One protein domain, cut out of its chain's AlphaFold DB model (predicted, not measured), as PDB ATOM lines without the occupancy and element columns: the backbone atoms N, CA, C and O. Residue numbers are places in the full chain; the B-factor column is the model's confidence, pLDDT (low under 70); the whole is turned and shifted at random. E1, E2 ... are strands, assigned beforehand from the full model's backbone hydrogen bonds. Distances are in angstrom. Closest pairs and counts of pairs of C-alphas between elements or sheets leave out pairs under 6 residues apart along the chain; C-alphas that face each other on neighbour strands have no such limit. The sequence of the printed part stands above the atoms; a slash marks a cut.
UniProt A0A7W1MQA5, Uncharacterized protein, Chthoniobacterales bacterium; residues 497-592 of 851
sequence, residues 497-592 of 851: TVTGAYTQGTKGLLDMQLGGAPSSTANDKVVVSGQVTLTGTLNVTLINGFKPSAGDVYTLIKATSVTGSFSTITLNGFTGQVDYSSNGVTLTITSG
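What this domain is: This is residues 497 to 592 of the 851 residues of an uncharacterized protein of Chthoniobacterales bacterium (UniProt A0A7W1MQA5). The chain winds in three stacked turns, a small three-sided solenoid: E1 E2 E3, then E4 E5 E6, then E7 E8 E9, the strands of each turn beside those of the turn before. Two walls are partly face to face, the short wall E2 E5 E8 covers one end between them, and the final hairpin E10 and E11 continues the first wall beyond E7. The 96 printed residues have no named helix and eleven named strands, E1 to E11 in order, and the class is all strand. The sheets are E1 E4 E7 E11 E10, mixed, and E2 E5 E8 and E3 E6 E9, both parallel. The whole is compact, with a radius of gyration of the C-alphas of 12.7 A and spans of 34 by 24 by 20 A.

How they stand to each other: E1, residues 497 to 499, is parallel to E4, residues 525 to 528, with N 498 and O 527 2.8 A apart. E4 is parallel to E7, residues 553 to 558, with N 526 and O 556 2.9 A apart. E2, residues 502 to 504, is parallel to E5, residues 531 to 534, with N 502 and O 531 2.9 A apart. E5 is parallel to E8, residues 561 to 564, with N 532 and O 561 2.8 A apart. E3, residues 509 to 514, is parallel to E6, residues 537 to 542, at 21 degrees, with N 510 and O 537 2.9 A apart. E6 is parallel to E9, residues 568 to 571, with N 538 and O 568 2.9 A apart. E5 runs on into E6 at 89 degrees. E10, residues 575 to 581, forms a hairpin with E11, residues 584 to 591, with N 577 and O 588 2.8 A apart. E11 is antiparallel to E7 at 159 degrees, with N 554 and O 587 2.9 A apart. The strongly twisted sheet E1 E4 E7 E11 E10 and the sheet E3 E6 E9 form a sandwich, two sheets face to face, their strands at 45 degrees. E9 and E10 are near each other.

Where its parts are: E1 begins at C-alpha 497, (6.898, 50.469, -40.990). E3 is 16.3 A long, E6 16.8 A, E7 13.2 A and E10 19.6 A. E11, the longest strand, is 21.7 A long and ends at C-alpha 591, (30.134, 33.636, -35.123).

The domain as a whole: The C-alphas farthest apart, those of Gly 500 and Gly 592, are 34.7 A apart. The printed part has no cut. No link is long; E3 to E4 and E6 to E7 are short, with 10 residues each. The mean pLDDT of the printed part is 93.5, and residue 592 is under 70.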
ATOM      1  N   THR A 497       6.816  49.754 -39.711       98.50
ATOM      2  CA  THR A 497       6.898  50.469 -40.990       98.50
ATOM      3  C   THR A 497       6.784  51.973 -40.777       98.50
ATOM      4  O   THR A 497       5.795  52.439 -40.230       98.50
ATOM      5  N   VAL A 498       7.738  52.754 -41.277       98.81
ATOM      6  CA  VAL A 498       7.702  54.223 -41.276       98.81
ATOM      7  C   VAL A 498       7.520  54.720 -42.709       98.81
ATOM      8  O   VAL A 498       8.370  54.520 -43.576       98.81
ATOM      9  N   THR A 499       6.395  55.377 -42.985       98.44
ATOM     10  CA  THR A 499       6.120  56.040 -44.269       98.44
ATOM     11  C   THR A 499       6.484  57.513 -44.182       98.44
ATOM     12  O   THR A 499       5.625  58.386 -44.156       98.44
ATOM     13  N   GLY A 500       7.784  57.757 -44.081       98.19
ATOM     14  CA  GLY A 500       8.408  59.054 -43.847       98.19
ATOM     15  C   GLY A 500       9.907  58.865 -43.635       98.19
ATOM     16  O   GLY A 500      10.448  57.802 -43.963       98.19
ATOM     17  N   ALA A 501      10.586  59.879 -43.108       98.56
ATOM     18  CA  ALA A 501      11.967  59.741 -42.659       98.56
ATOM     19  C   ALA A 501      12.036  59.104 -41.261       98.56
ATOM     20  O   ALA A 501      11.155  59.308 -40.429       98.56
ATOM     21  N   TYR A 502      13.112  58.369 -40.982       98.81
ATOM     22  CA  TYR A 502      13.433  57.883 -39.640       98.81
ATOM     23  C   TYR A 502      14.789  58.436 -39.201       98.81
ATOM     24  O   TYR A 502      15.810  58.230 -39.854       98.81
ATOM     25  N   THR A 503      14.805  59.162 -38.089       98.69
ATOM     26  CA  THR A 503      16.030  59.717 -37.508       98.69
ATOM     27  C   THR A 503      16.268  59.098 -36.143       98.69
ATOM     28  O   THR A 503      15.467  59.293 -35.230       98.69
ATOM     29  N   GLN A 504      17.385  58.393 -35.992       98.50
ATOM     30  CA  GLN A 504      17.887  57.933 -34.704       98.50
ATOM     31  C   GLN A 504      18.808  59.008 -34.120       98.50
ATOM     32  O   GLN A 504      19.723  59.469 -34.796       98.50
ATOM     33  N   GLY A 505      18.566  59.416 -32.879       97.56
ATOM     34  CA  GLY A 505      19.367  60.373 -32.120       97.56
ATOM     35  C   GLY A 505      20.428  59.699 -31.252       97.56
ATOM     36  O   GLY A 505      20.430  58.485 -31.062       97.56
ATOM     37  N   THR A 506      21.354  60.488 -30.703       98.00
ATOM     38  CA  THR A 506      22.547  59.979 -29.994       98.00
ATOM     39  C   THR A 506      22.236  59.198 -28.718       98.00
ATOM     40  O   THR A 506      23.079  58.431 -28.259       98.00
ATOM     41  N   LYS A 507      21.048  59.394 -28.139       97.88
ATOM     42  CA  LYS A 507      20.567  58.675 -26.954       97.88
ATOM     43  C   LYS A 507      19.458  57.676 -27.272       97.88
ATOM     44  O   LYS A 507      19.028  56.980 -26.363       97.88
ATOM     45  N   GLY A 508      18.978  57.635 -28.513       98.25
ATOM     46  CA  GLY A 508      17.958  56.679 -28.907       98.25
ATOM     47  C   GLY A 508      18.529  55.263 -28.922       98.25
ATOM     48  O   GLY A 508      19.691  55.049 -29.306       98.25
ATOM     49  N   LEU A 509      17.674  54.296 -28.605       98.56
ATOM     50  CA  LEU A 509      17.916  52.870 -28.771       98.56
ATOM     51  C   LEU A 509      17.028  52.311 -29.891       98.56
ATOM     52  O   LEU A 509      15.837  52.607 -29.952       98.56
ATOM     53  N   LEU A 510      17.617  51.535 -30.798       98.62
ATOM     54  CA  LEU A 510      16.887  50.589 -31.637       98.62
ATOM     55  C   LEU A 510      17.121  49.202 -31.038       98.62
ATOM     56  O   LEU A 510      18.249  48.707 -31.084       98.62
ATOM     57  N   ASP A 511      16.085  48.622 -30.441       97.75
ATOM     58  CA  ASP A 511      16.129  47.304 -29.814       97.75
ATOM     59  C   ASP A 511      15.524  46.266 -30.758       97.75
ATOM     60  O   ASP A 511      14.395  46.414 -31.213       97.75
ATOM     61  N   MET A 512      16.310  45.253 -31.107       97.50
ATOM     62  CA  MET A 512      15.979  44.276 -32.138       97.50
ATOM     63  C   MET A 512      16.181  42.863 -31.616       97.50
ATOM     64  O   MET A 512      17.077  42.581 -30.815       97.50
ATOM     65  N   GLN A 513      15.392  41.942 -32.141       96.06
ATOM     66  CA  GLN A 513      15.388  40.563 -31.696       96.06
ATOM     67  C   GLN A 513      15.401  39.595 -32.869       96.06
ATOM     68  O   GLN A 513      14.738  39.800 -33.889       96.06
ATOM     69  N   LEU A 514      16.185  38.529 -32.717       94.06
ATOM     70  CA  LEU A 514      16.313  37.455 -33.696       94.06
ATOM     71  C   LEU A 514      15.837  36.139 -33.082       94.06
ATOM     72  O   LEU A 514      16.347  35.702 -32.049       94.06
ATOM     73  N   GLY A 515      14.867  35.503 -33.726       90.62
ATOM     74  CA  GLY A 515      14.229  34.270 -33.267       90.62
ATOM     75  C   GLY A 515      14.175  33.164 -34.316       90.62
ATOM     76  O   GLY A 515      13.633  32.097 -34.033       90.62
ATOM     77  N   GLY A 516      14.709  33.386 -35.520       89.06
ATOM     78  CA  GLY A 516      14.753  32.368 -36.569       89.06
ATOM     79  C   GLY A 516      15.658  32.751 -37.734       89.06
ATOM     80  O   GLY A 516      16.223  33.837 -37.766       89.06
ATOM     81  N   ALA A 517      15.766  31.879 -38.740       88.69
ATOM     82  CA  ALA A 517      16.596  32.119 -39.927       88.69
ATOM     83  C   ALA A 517      16.271  33.463 -40.626       88.69
ATOM     84  O   ALA A 517      15.127  33.924 -40.530       88.69
ATOM     85  N   PRO A 518      17.200  34.074 -41.396       90.88
ATOM     86  CA  PRO A 518      17.023  35.421 -41.961       90.88
ATOM     87  C   PRO A 518      15.764  35.658 -42.806       90.88
ATOM     88  O   PRO A 518      15.279  36.782 -42.897       90.88
ATOM     89  N   SER A 519      15.234  34.614 -43.446       86.88
ATOM     90  CA  SER A 519      14.011  34.673 -44.257       86.88
ATOM     91  C   SER A 519      12.717  34.519 -43.450       86.88
ATOM     92  O   SER A 519      11.632  34.667 -44.011       86.88
ATOM     93  N   SER A 520      12.810  34.194 -42.160       88.12
ATOM     94  CA  SER A 520      11.654  33.994 -41.292       88.12
ATOM     95  C   SER A 520      11.056  35.321 -40.818       88.12
ATOM     96  O   SER A 520      11.726  36.352 -40.770       88.12
ATOM     97  N   THR A 521       9.788  35.277 -40.415       88.50
ATOM     98  CA  THR A 521       9.097  36.392 -39.749       88.50
ATOM     99  C   THR A 521       9.399  36.467 -38.253       88.50
ATOM    100  O   THR A 521       8.877  37.343 -37.577       88.50
ATOM    101  N   ALA A 522      10.217  35.553 -37.725       91.25
ATOM    102  CA  ALA A 522      10.602  35.501 -36.320       91.25
ATOM    103  C   ALA A 522      11.775  36.447 -36.001       91.25
ATOM    104  O   ALA A 522      12.501  36.212 -35.044       91.25
ATOM    105  N   ASN A 523      11.983  37.488 -36.812       94.31
ATOM    106  CA  ASN A 523      13.051  38.468 -36.643       94.31
ATOM    107  C   ASN A 523      12.501  39.877 -36.793       94.31
ATOM    108  O   ASN A 523      11.651  40.129 -37.654       94.31
ATOM    109  N   ASP A 524      13.043  40.789 -35.999       97.75
ATOM    110  CA  ASP A 524      12.641  42.180 -36.048       97.75
ATOM    111  C   ASP A 524      13.115  42.872 -37.315       97.75
ATOM    112  O   ASP A 524      14.197  42.604 -37.856       97.75
ATOM    113  N   LYS A 525      12.296  43.816 -37.781       97.06
ATOM    114  CA  LYS A 525      12.615  44.635 -38.945       97.06
ATOM    115  C   LYS A 525      12.027  46.033 -38.847       97.06
ATOM    116  O   LYS A 525      10.862  46.209 -38.499       97.06
ATOM    117  N   VAL A 526      12.799  47.021 -39.292       98.50
ATOM    118  CA  VAL A 526      12.299  48.374 -39.560       98.50
ATOM    119  C   VAL A 526      12.301  48.628 -41.066       98.50
ATOM    120  O   VAL A 526      13.319  48.483 -41.751       98.50
ATOM    121  N   VAL A 527      11.146  48.997 -41.614       98.44
ATOM    122  CA  VAL A 527      10.981  49.334 -43.034       98.44
ATOM    123  C   VAL A 527      10.634  50.807 -43.159       98.44
ATOM    124  O   VAL A 527       9.624  51.249 -42.632       98.44
ATOM    125  N   VAL A 528      11.444  51.568 -43.885       98.81
ATOM    126  CA  VAL A 528      11.308  53.021 -44.015       98.81
ATOM    127  C   VAL A 528      11.168  53.387 -45.490       98.81
ATOM    128  O   VAL A 528      11.985  52.983 -46.312       98.81
ATOM    129  N   SER A 529      10.134  54.141 -45.868       98.12
ATOM    130  CA  SER A 529       9.977  54.587 -47.263       98.12
ATOM    131  C   SER A 529      10.795  55.841 -47.594       98.12
ATOM    132  O   SER A 529      10.981  56.153 -48.769       98.12
ATOM    133  N   GLY A 530      11.268  56.577 -46.586       97.81
ATOM    134  CA  GLY A 530      12.114  57.762 -46.725       97.81
ATOM    135  C   GLY A 530      13.591  57.519 -46.392       97.81
ATOM    136  O   GLY A 530      14.108  56.404 -46.505       97.81
ATOM    137  N   GLN A 531      14.271  58.602 -46.009       98.25
ATOM    138  CA  GLN A 531      15.660  58.580 -45.550       98.25
ATOM    139  C   GLN A 531      15.750  58.085 -44.103       98.25
ATOM    140  O   GLN A 531      14.936  58.457 -43.259       98.25
ATOM    141  N   VAL A 532      16.790  57.306 -43.814       98.81
ATOM    142  CA  VAL A 532      17.200  56.918 -42.467       98.81
ATOM    143  C   VAL A 532      18.503  57.627 -42.100       98.81
ATOM    144  O   VAL A 532      19.474  57.533 -42.847       98.81
ATOM    145  N   THR A 533      18.538  58.302 -40.950       98.56
ATOM    146  CA  THR A 533      19.762  58.893 -40.376       98.56
ATOM    147  C   THR A 533      20.103  58.199 -39.061       98.56
ATOM    148  O   THR A 533      19.262  58.161 -38.163       98.56
ATOM    149  N   LEU A 534      21.317  57.653 -38.939       98.62
ATOM    150  CA  LEU A 534      21.723  56.799 -37.817       98.62
ATOM    151  C   LEU A 534      22.812  57.419 -36.931       98.62
ATOM    152  O   LEU A 534      23.829  57.919 -37.411       98.62
ATOM    153  N   THR A 535      22.593  57.304 -35.624       97.56
ATOM    154  CA  THR A 535      23.554  57.449 -34.517       97.56
ATOM    155  C   THR A 535      23.025  56.598 -33.347       97.56
ATOM    156  O   THR A 535      22.263  55.663 -33.584       97.56
ATOM    157  N   GLY A 536      23.409  56.865 -32.099       98.06
ATOM    158  CA  GLY A 536      22.861  56.187 -30.924       98.06
ATOM    159  C   GLY A 536      23.240  54.712 -30.853       98.06
ATOM    160  O   GLY A 536      24.325  54.323 -31.300       98.06
ATOM    161  N   THR A 537      22.357  53.905 -30.269       98.62
ATOM    162  CA  THR A 537      22.625  52.492 -29.980       98.62
ATOM    163  C   THR A 537      21.732  51.568 -30.801       98.62
ATOM    164  O   THR A 537      20.524  51.778 -30.875       98.62
ATOM    165  N   LEU A 538      22.333  50.522 -31.366       98.69
ATOM    166  CA  LEU A 538      21.645  49.316 -31.820       98.69
ATOM    167  C   LEU A 538      21.868  48.214 -30.781       98.69
ATOM    168  O   LEU A 538      23.018  47.891 -30.476       98.69
ATOM    169  N   ASN A 539      20.794  47.623 -30.270       98.00
ATOM    170  CA  ASN A 539      20.844  46.411 -29.460       98.00
ATOM    171  C   ASN A 539      20.200  45.259 -30.226       98.00
ATOM    172  O   ASN A 539      19.145  45.430 -30.828       98.00
ATOM    173  N   VAL A 540      20.850  44.097 -30.214       97.12
ATOM    174  CA  VAL A 540      20.313  42.874 -30.807       97.12
ATOM    175  C   VAL A 540      20.396  41.739 -29.795       97.12
ATOM    176  O   VAL A 540      21.465  41.461 -29.236       97.12
ATOM    177  N   THR A 541      19.270  41.073 -29.556       93.00
ATOM    178  CA  THR A 541      19.161  39.922 -28.652       93.00
ATOM    179  C   THR A 541      18.601  38.701 -29.373       93.00
ATOM    180  O   THR A 541      17.952  38.807 -30.413       93.00
ATOM    181  N   LEU A 542      18.898  37.518 -28.838       89.38
ATOM    182  CA  LEU A 542      18.350  36.256 -29.322       89.38
ATOM    183  C   LEU A 542      17.141  35.877 -28.465       89.38
ATOM    184  O   LEU A 542      17.207  35.958 -27.237       89.38
ATOM    185  N   ILE A 543      16.060  35.432 -29.101       86.94
ATOM    186  CA  ILE A 543      14.849  34.948 -28.425       86.94
ATOM    187  C   ILE A 543      14.581  33.483 -28.753       86.94
ATOM    188  O   ILE A 543      15.153  32.920 -29.681       86.94
ATOM    189  N   ASN A 544      13.703  32.844 -27.976       80.19
ATOM    190  CA  ASN A 544      13.253  31.465 -28.207       80.19
ATOM    191  C   ASN A 544      14.386  30.417 -28.274       80.19
ATOM    192  O   ASN A 544      14.226  29.375 -28.905       80.19
ATOM    193  N   GLY A 545      15.533  30.689 -27.637       72.38
ATOM    194  CA  GLY A 545      16.714  29.818 -27.690       72.38
ATOM    195  C   GLY A 545      17.389  29.762 -29.064       72.38
ATOM    196  O   GLY A 545      18.169  28.848 -29.317       72.38
ATOM    197  N   PHE A 546      17.081  30.705 -29.958       80.00
ATOM    198  CA  PHE A 546      17.635  30.745 -31.304       80.00
ATOM    199  C   PHE A 546      19.157  30.939 -31.282       80.00
ATOM    200  O   PHE A 546      19.671  31.758 -30.521       80.00
ATOM    201  N   LYS A 547      19.875  30.208 -32.141       75.94
ATOM    202  CA  LYS A 547      21.329  30.314 -32.321       75.94
ATOM    203  C   LYS A 547      21.643  30.580 -33.796       75.94
ATOM    204  O   LYS A 547      21.560  29.654 -34.602       75.94
ATOM    205  N   PRO A 548      22.002  31.816 -34.176       81.69
ATOM    206  CA  PRO A 548      22.271  32.134 -35.571       81.69
ATOM    207  C   PRO A 548      23.556  31.458 -36.063       81.69
ATOM    208  O   PRO A 548      24.513  31.276 -35.304       81.69
ATOM    209  N   SER A 549      23.598  31.116 -37.350       78.12
ATOM    210  CA  SER A 549      24.771  30.510 -37.982       78.12
ATOM    211  C   SER A 549      25.732  31.569 -38.507       78.12
ATOM    212  O   SER A 549      25.320  32.618 -39.001       78.12
ATOM    213  N   ALA A 550      27.036  31.286 -38.451       79.19
ATOM    214  CA  ALA A 550      28.028  32.138 -39.098       79.19
ATOM    215  C   ALA A 550      27.745  32.233 -40.610       79.19
ATOM    216  O   ALA A 550      27.540  31.221 -41.278       79.19
ATOM    217  N   GLY A 551      27.740  33.453 -41.140       82.25
ATOM    218  CA  GLY A 551      27.367  33.767 -42.517       82.25
ATOM    219  C   GLY A 551      25.895  34.139 -42.711       82.25
ATOM    220  O   GLY A 551      25.561  34.633 -43.787       82.25
ATOM    221  N   ASP A 552      25.025  33.968 -41.708       89.44
ATOM    222  CA  ASP A 552      23.652  34.475 -41.778       89.44
ATOM    223  C   ASP A 552      23.654  36.004 -41.921       89.44
ATOM    224  O   ASP A 552      24.391  36.700 -41.220       89.44
ATOM    225  N   VAL A 553      22.802  36.533 -42.803       95.44
ATOM    226  CA  VAL A 553      22.681  37.978 -43.050       95.44
ATOM    227  C   VAL A 553      21.248  38.433 -42.800       95.44
ATOM    228  O   VAL A 553      20.351  38.152 -43.594       95.44
ATOM    229  N   TYR A 554      21.035  39.184 -41.723       97.19
ATOM    230  CA  TYR A 554      19.733  39.741 -41.353       97.19
ATOM    231  C   TYR A 554      19.582  41.157 -41.896       97.19
ATOM    232  O   TYR A 554      20.456  41.997 -41.698       97.19
ATOM    233  N   THR A 555      18.461  41.458 -42.556       97.38
ATOM    234  CA  THR A 555      18.116  42.843 -42.915       97.38
ATOM    235  C   THR A 555      17.390  43.501 -41.749       97.38
ATOM    236  O   THR A 555      16.186  43.305 -41.601       97.38
ATOM    237  N   LEU A 556      18.111  44.299 -40.961       98.12
ATOM    238  CA  LEU A 556      17.555  45.005 -39.804       98.12
ATOM    239  C   LEU A 556      16.740  46.228 -40.236       98.12
ATOM    240  O   LEU A 556      15.622  46.440 -39.768       98.12
ATOM    241  N   ILE A 557      17.288  47.011 -41.171       98.69
ATOM    242  CA  ILE A 557      16.645  48.212 -41.716       98.69
ATOM    243  C   ILE A 557      16.616  48.128 -43.238       98.69
ATOM    244  O   ILE A 557      17.647  47.899 -43.872       98.69
ATOM    245  N   LYS A 558      15.448  48.379 -43.833       98.38
ATOM    246  CA  LYS A 558      15.290  48.631 -45.272       98.38
ATOM    247  C   LYS A 558      14.805  50.064 -45.476       98.38
ATOM    248  O   LYS A 558      13.783  50.420 -44.901       98.38
ATOM    249  N   ALA A 559      15.497  50.852 -46.297       98.44
ATOM    250  CA  ALA A 559      15.210  52.273 -46.502       98.44
ATOM    251  C   ALA A 559      15.359  52.710 -47.968       98.44
ATOM    252  O   ALA A 559      15.922  51.983 -48.784       98.44
ATOM    253  N   THR A 560      14.902  53.921 -48.304       98.00
ATOM    254  CA  THR A 560      15.225  54.544 -49.603       98.00
ATOM    255  C   THR A 560      16.665  55.046 -49.628       98.00
ATOM    256  O   THR A 560      17.375  54.843 -50.614       98.00
ATOM    257  N   SER A 561      17.112  55.675 -48.539       98.31
ATOM    258  CA  SER A 561      18.511  56.044 -48.337       98.31
ATOM    259  C   SER A 561      18.921  55.904 -46.870       98.31
ATOM    260  O   SER A 561      18.090  56.104 -45.985       98.31
ATOM    261  N   VAL A 562      20.184  55.572 -46.602       98.62
ATOM    262  CA  VAL A 562      20.763  55.524 -45.248       98.62
ATOM    263  C   VAL A 562      21.972  56.452 -45.168       98.62
ATOM    264  O   VAL A 562      22.836  56.442 -46.047       98.62
ATOM    265  N   THR A 563      22.042  57.254 -44.109       98.00
ATOM    266  CA  THR A 563      23.194  58.093 -43.758       98.00
ATOM    267  C   THR A 563      23.585  57.883 -42.294       98.00
ATOM    268  O   THR A 563      22.743  57.607 -41.439       98.00
ATOM    269  N   GLY A 564      24.877  58.029 -41.987       97.44
ATOM    270  CA  GLY A 564      25.406  57.783 -40.642       97.44
ATOM    271  C   GLY A 564      25.538  56.295 -40.295       97.44
ATOM    272  O   GLY A 564      25.403  55.423 -41.150       97.44
ATOM    273  N   SER A 565      25.836  56.021 -39.027       98.12
ATOM    274  CA  SER A 565      25.999  54.675 -38.468       98.12
ATOM    275  C   SER A 565      25.660  54.693 -36.980       98.12
ATOM    276  O   SER A 565      25.830  55.723 -36.323       98.12
ATOM    277  N   PHE A 566      25.243  53.557 -36.415       98.56
ATOM    278  CA  PHE A 566      25.096  53.446 -34.962       98.56
ATOM    279  C   PHE A 566      26.439  53.718 -34.276       98.56
ATOM    280  O   PHE A 566      27.491  53.278 -34.742       98.56
ATOM    281  N   SER A 567      26.406  54.484 -33.187       98.00
ATOM    282  CA  SER A 567      27.595  54.828 -32.399       98.00
ATOM    283  C   SER A 567      27.986  53.696 -31.450       98.00
ATOM    284  O   SER A 567      29.171  53.488 -31.200       98.00
ATOM    285  N   THR A 568      26.992  52.945 -30.977       98.19
ATOM    286  CA  THR A 568      27.160  51.760 -30.136       98.19
ATOM    287  C   THR A 568      26.383  50.602 -30.746       98.19
ATOM    288  O   THR A 568      25.235  50.764 -31.155       98.19
ATOM    289  N   ILE A 569      27.003  49.426 -30.796       98.19
ATOM    290  CA  ILE A 569      26.363  48.183 -31.227       98.19
ATOM    291  C   ILE A 569      26.539  47.170 -30.100       98.19
ATOM    292  O   ILE A 569      27.669  46.868 -29.713       98.19
ATOM    293  N   THR A 570      25.428  46.638 -29.605       96.56
ATOM    294  CA  THR A 570      25.397  45.590 -28.585       96.56
ATOM    295  C   THR A 570      24.795  44.333 -29.201       96.56
ATOM    296  O   THR A 570      23.632  44.331 -29.596       96.56
ATOM    297  N   LEU A 571      25.589  43.266 -29.296       93.25
ATOM    298  CA  LEU A 571      25.157  41.953 -29.782       93.25
ATOM    299  C   LEU A 571      25.251  40.966 -28.619       93.25
ATOM    300  O   LEU A 571      26.344  40.706 -28.113       93.25
ATOM    301  N   ASN A 572      24.113  40.446 -28.162       85.31
ATOM    302  CA  ASN A 572      24.061  39.585 -26.981       85.31
ATOM    303  C   ASN A 572      23.981  38.111 -27.392       85.31
ATOM    304  O   ASN A 572      22.998  37.685 -27.992       85.31
ATOM    305  N   GLY A 573      25.003  37.328 -27.036       74.88
ATOM    306  CA  GLY A 573      25.034  35.876 -27.268       74.88
ATOM    307  C   GLY A 573      25.629  35.431 -28.609       74.88
ATOM    308  O   GLY A 573      25.643  34.238 -28.894       74.88
ATOM    309  N   PHE A 574      26.145  36.352 -29.424       81.12
ATOM    310  CA  PHE A 574      26.789  36.063 -30.710       81.12
ATOM    311  C   PHE A 574      27.729  37.209 -31.108       81.12
ATOM    312  O   PHE A 574      27.730  38.267 -30.477       81.12
ATOM    313  N   THR A 575      28.521  37.020 -32.165       83.88
ATOM    314  CA  THR A 575      29.290  38.113 -32.776       83.88
ATOM    315  C   THR A 575      28.869  38.312 -34.225       83.88
ATOM    316  O   THR A 575      28.463  37.383 -34.927       83.88
ATOM    317  N   GLY A 576      28.927  39.559 -34.677       90.25
ATOM    318  CA  GLY A 576      28.512  39.929 -36.018       90.25
ATOM    319  C   GLY A 576      29.093  41.264 -36.446       90.25
ATOM    320  O   GLY A 576      29.595  42.041 -35.633       90.25
ATOM    321  N   GLN A 577      29.019  41.507 -37.745       95.50
ATOM    322  CA  GLN A 577      29.375  42.758 -38.386       95.50
ATOM    323  C   GLN A 577      28.093  43.448 -38.849       95.50
ATOM    324  O   GLN A 577      27.270  42.846 -39.537       95.50
ATOM    325  N   VAL A 578      27.933  44.715 -38.472       97.94
ATOM    326  CA  VAL A 578      26.852  45.560 -38.983       97.94
ATOM    327  C   VAL A 578      27.360  46.305 -40.208       97.94
ATOM    328  O   VAL A 578      28.314  47.079 -40.123       97.94
ATOM    329  N   ASP A 579      26.699  46.068 -41.331       97.62
ATOM    330  CA  ASP A 579      27.010  46.642 -42.630       97.62
ATOM    331  C   ASP A 579      25.987  47.707 -43.010       97.62
ATOM    332  O   ASP A 579      24.774  47.500 -42.931       97.62
ATOM    333  N   TYR A 580      26.496  48.852 -43.462       97.94
ATOM    334  CA  TYR A 580      25.694  49.991 -43.890       97.94
ATOM    335  C   TYR A 580      25.807  50.135 -45.405       97.94
ATOM    336  O   TYR A 580      26.883  50.399 -45.944       97.94
ATOM    337  N   SER A 581      24.685  49.964 -46.094       96.94
ATOM    338  CA  SER A 581      24.565  50.195 -47.533       96.94
ATOM    339  C   SER A 581      23.790  51.484 -47.799       96.94
ATOM    340  O   SER A 581      23.221  52.080 -46.886       96.94
ATOM    341  N   SER A 582      23.714  51.911 -49.060       95.94
ATOM    342  CA  SER A 582      22.943  53.105 -49.409       95.94
ATOM    343  C   SER A 582      21.451  52.970 -49.110       95.94
ATOM    344  O   SER A 582      20.815  53.999 -48.949       95.94
ATOM    345  N   ASN A 583      20.891  51.757 -49.020       95.81
ATOM    346  CA  ASN A 583      19.447  51.514 -48.891       95.81
ATOM    347  C   ASN A 583      19.065  50.554 -47.745       95.81
ATOM    348  O   ASN A 583      17.931  50.073 -47.678       95.81
ATOM    349  N   GLY A 584      19.982  50.274 -46.821       97.31
ATOM    350  CA  GLY A 584      19.677  49.406 -45.691       97.31
ATOM    351  C   GLY A 584      20.844  49.144 -44.755       97.31
ATOM    352  O   GLY A 584      21.999  49.449 -45.066       97.31
ATOM    353  N   VAL A 585      20.505  48.541 -43.620       98.62
ATOM    354  CA  VAL A 585      21.444  48.051 -42.608       98.62
ATOM    355  C   VAL A 585      21.266  46.549 -42.477       98.62
ATOM    356  O   VAL A 585      20.152  46.071 -42.225       98.62
ATOM    357  N   THR A 586      22.361  45.815 -42.636       98.44
ATOM    358  CA  THR A 586      22.391  44.362 -42.481       98.44
ATOM    359  C   THR A 586      23.308  43.951 -41.342       98.44
ATOM    360  O   THR A 586      24.298  44.618 -41.061       98.44
ATOM    361  N   LEU A 587      22.984  42.841 -40.688       98.00
ATOM    362  CA  LEU A 587      23.820  42.204 -39.681       98.00
ATOM    363  C   LEU A 587      24.283  40.856 -40.220       98.00
ATOM    364  O   LEU A 587      23.472  39.944 -40.378       98.00
ATOM    365  N   THR A 588      25.579  40.755 -40.494       95.81
ATOM    366  CA  THR A 588      26.240  39.514 -40.890       95.81
ATOM    367  C   THR A 588      26.780  38.834 -39.643       95.81
ATOM    368  O   THR A 588      27.627  39.388 -38.943       95.81
ATOM    369  N   ILE A 589      26.309  37.631 -39.348       89.56
ATOM    370  CA  ILE A 589      26.775  36.853 -38.203       89.56
ATOM    371  C   ILE A 589      28.176  36.333 -38.519       89.56
ATOM    372  O   ILE A 589      28.376  35.618 -39.499       89.56
ATOM    373  N   THR A 590      29.166  36.699 -37.710       82.31
ATOM    374  CA  THR A 590      30.560  36.262 -37.890       82.31
ATOM    375  C   THR A 590      30.878  35.040 -37.032       82.31
ATOM    376  O   THR A 590      31.738  34.242 -37.402       82.31
ATOM    377  N   SER A 591      30.135  34.848 -35.938       70.62
ATOM    378  CA  SER A 591      30.134  33.636 -35.123       70.62
ATOM    379  C   SER A 591      28.779  33.414 -34.466       70.62
ATOM    380  O   SER A 591      28.210  34.345 -33.896       70.62
ATOM    381  N   GLY A 592      28.325  32.160 -34.449       65.38
ATOM    382  CA  GLY A 592      27.201  31.739 -33.615       65.38
ATOM    383  C   GLY A 592      27.591  31.579 -32.140       65.38
ATOM    384  O   GLY A 592      28.754  31.759 -31.759       65.38
TER     385      GLY A 592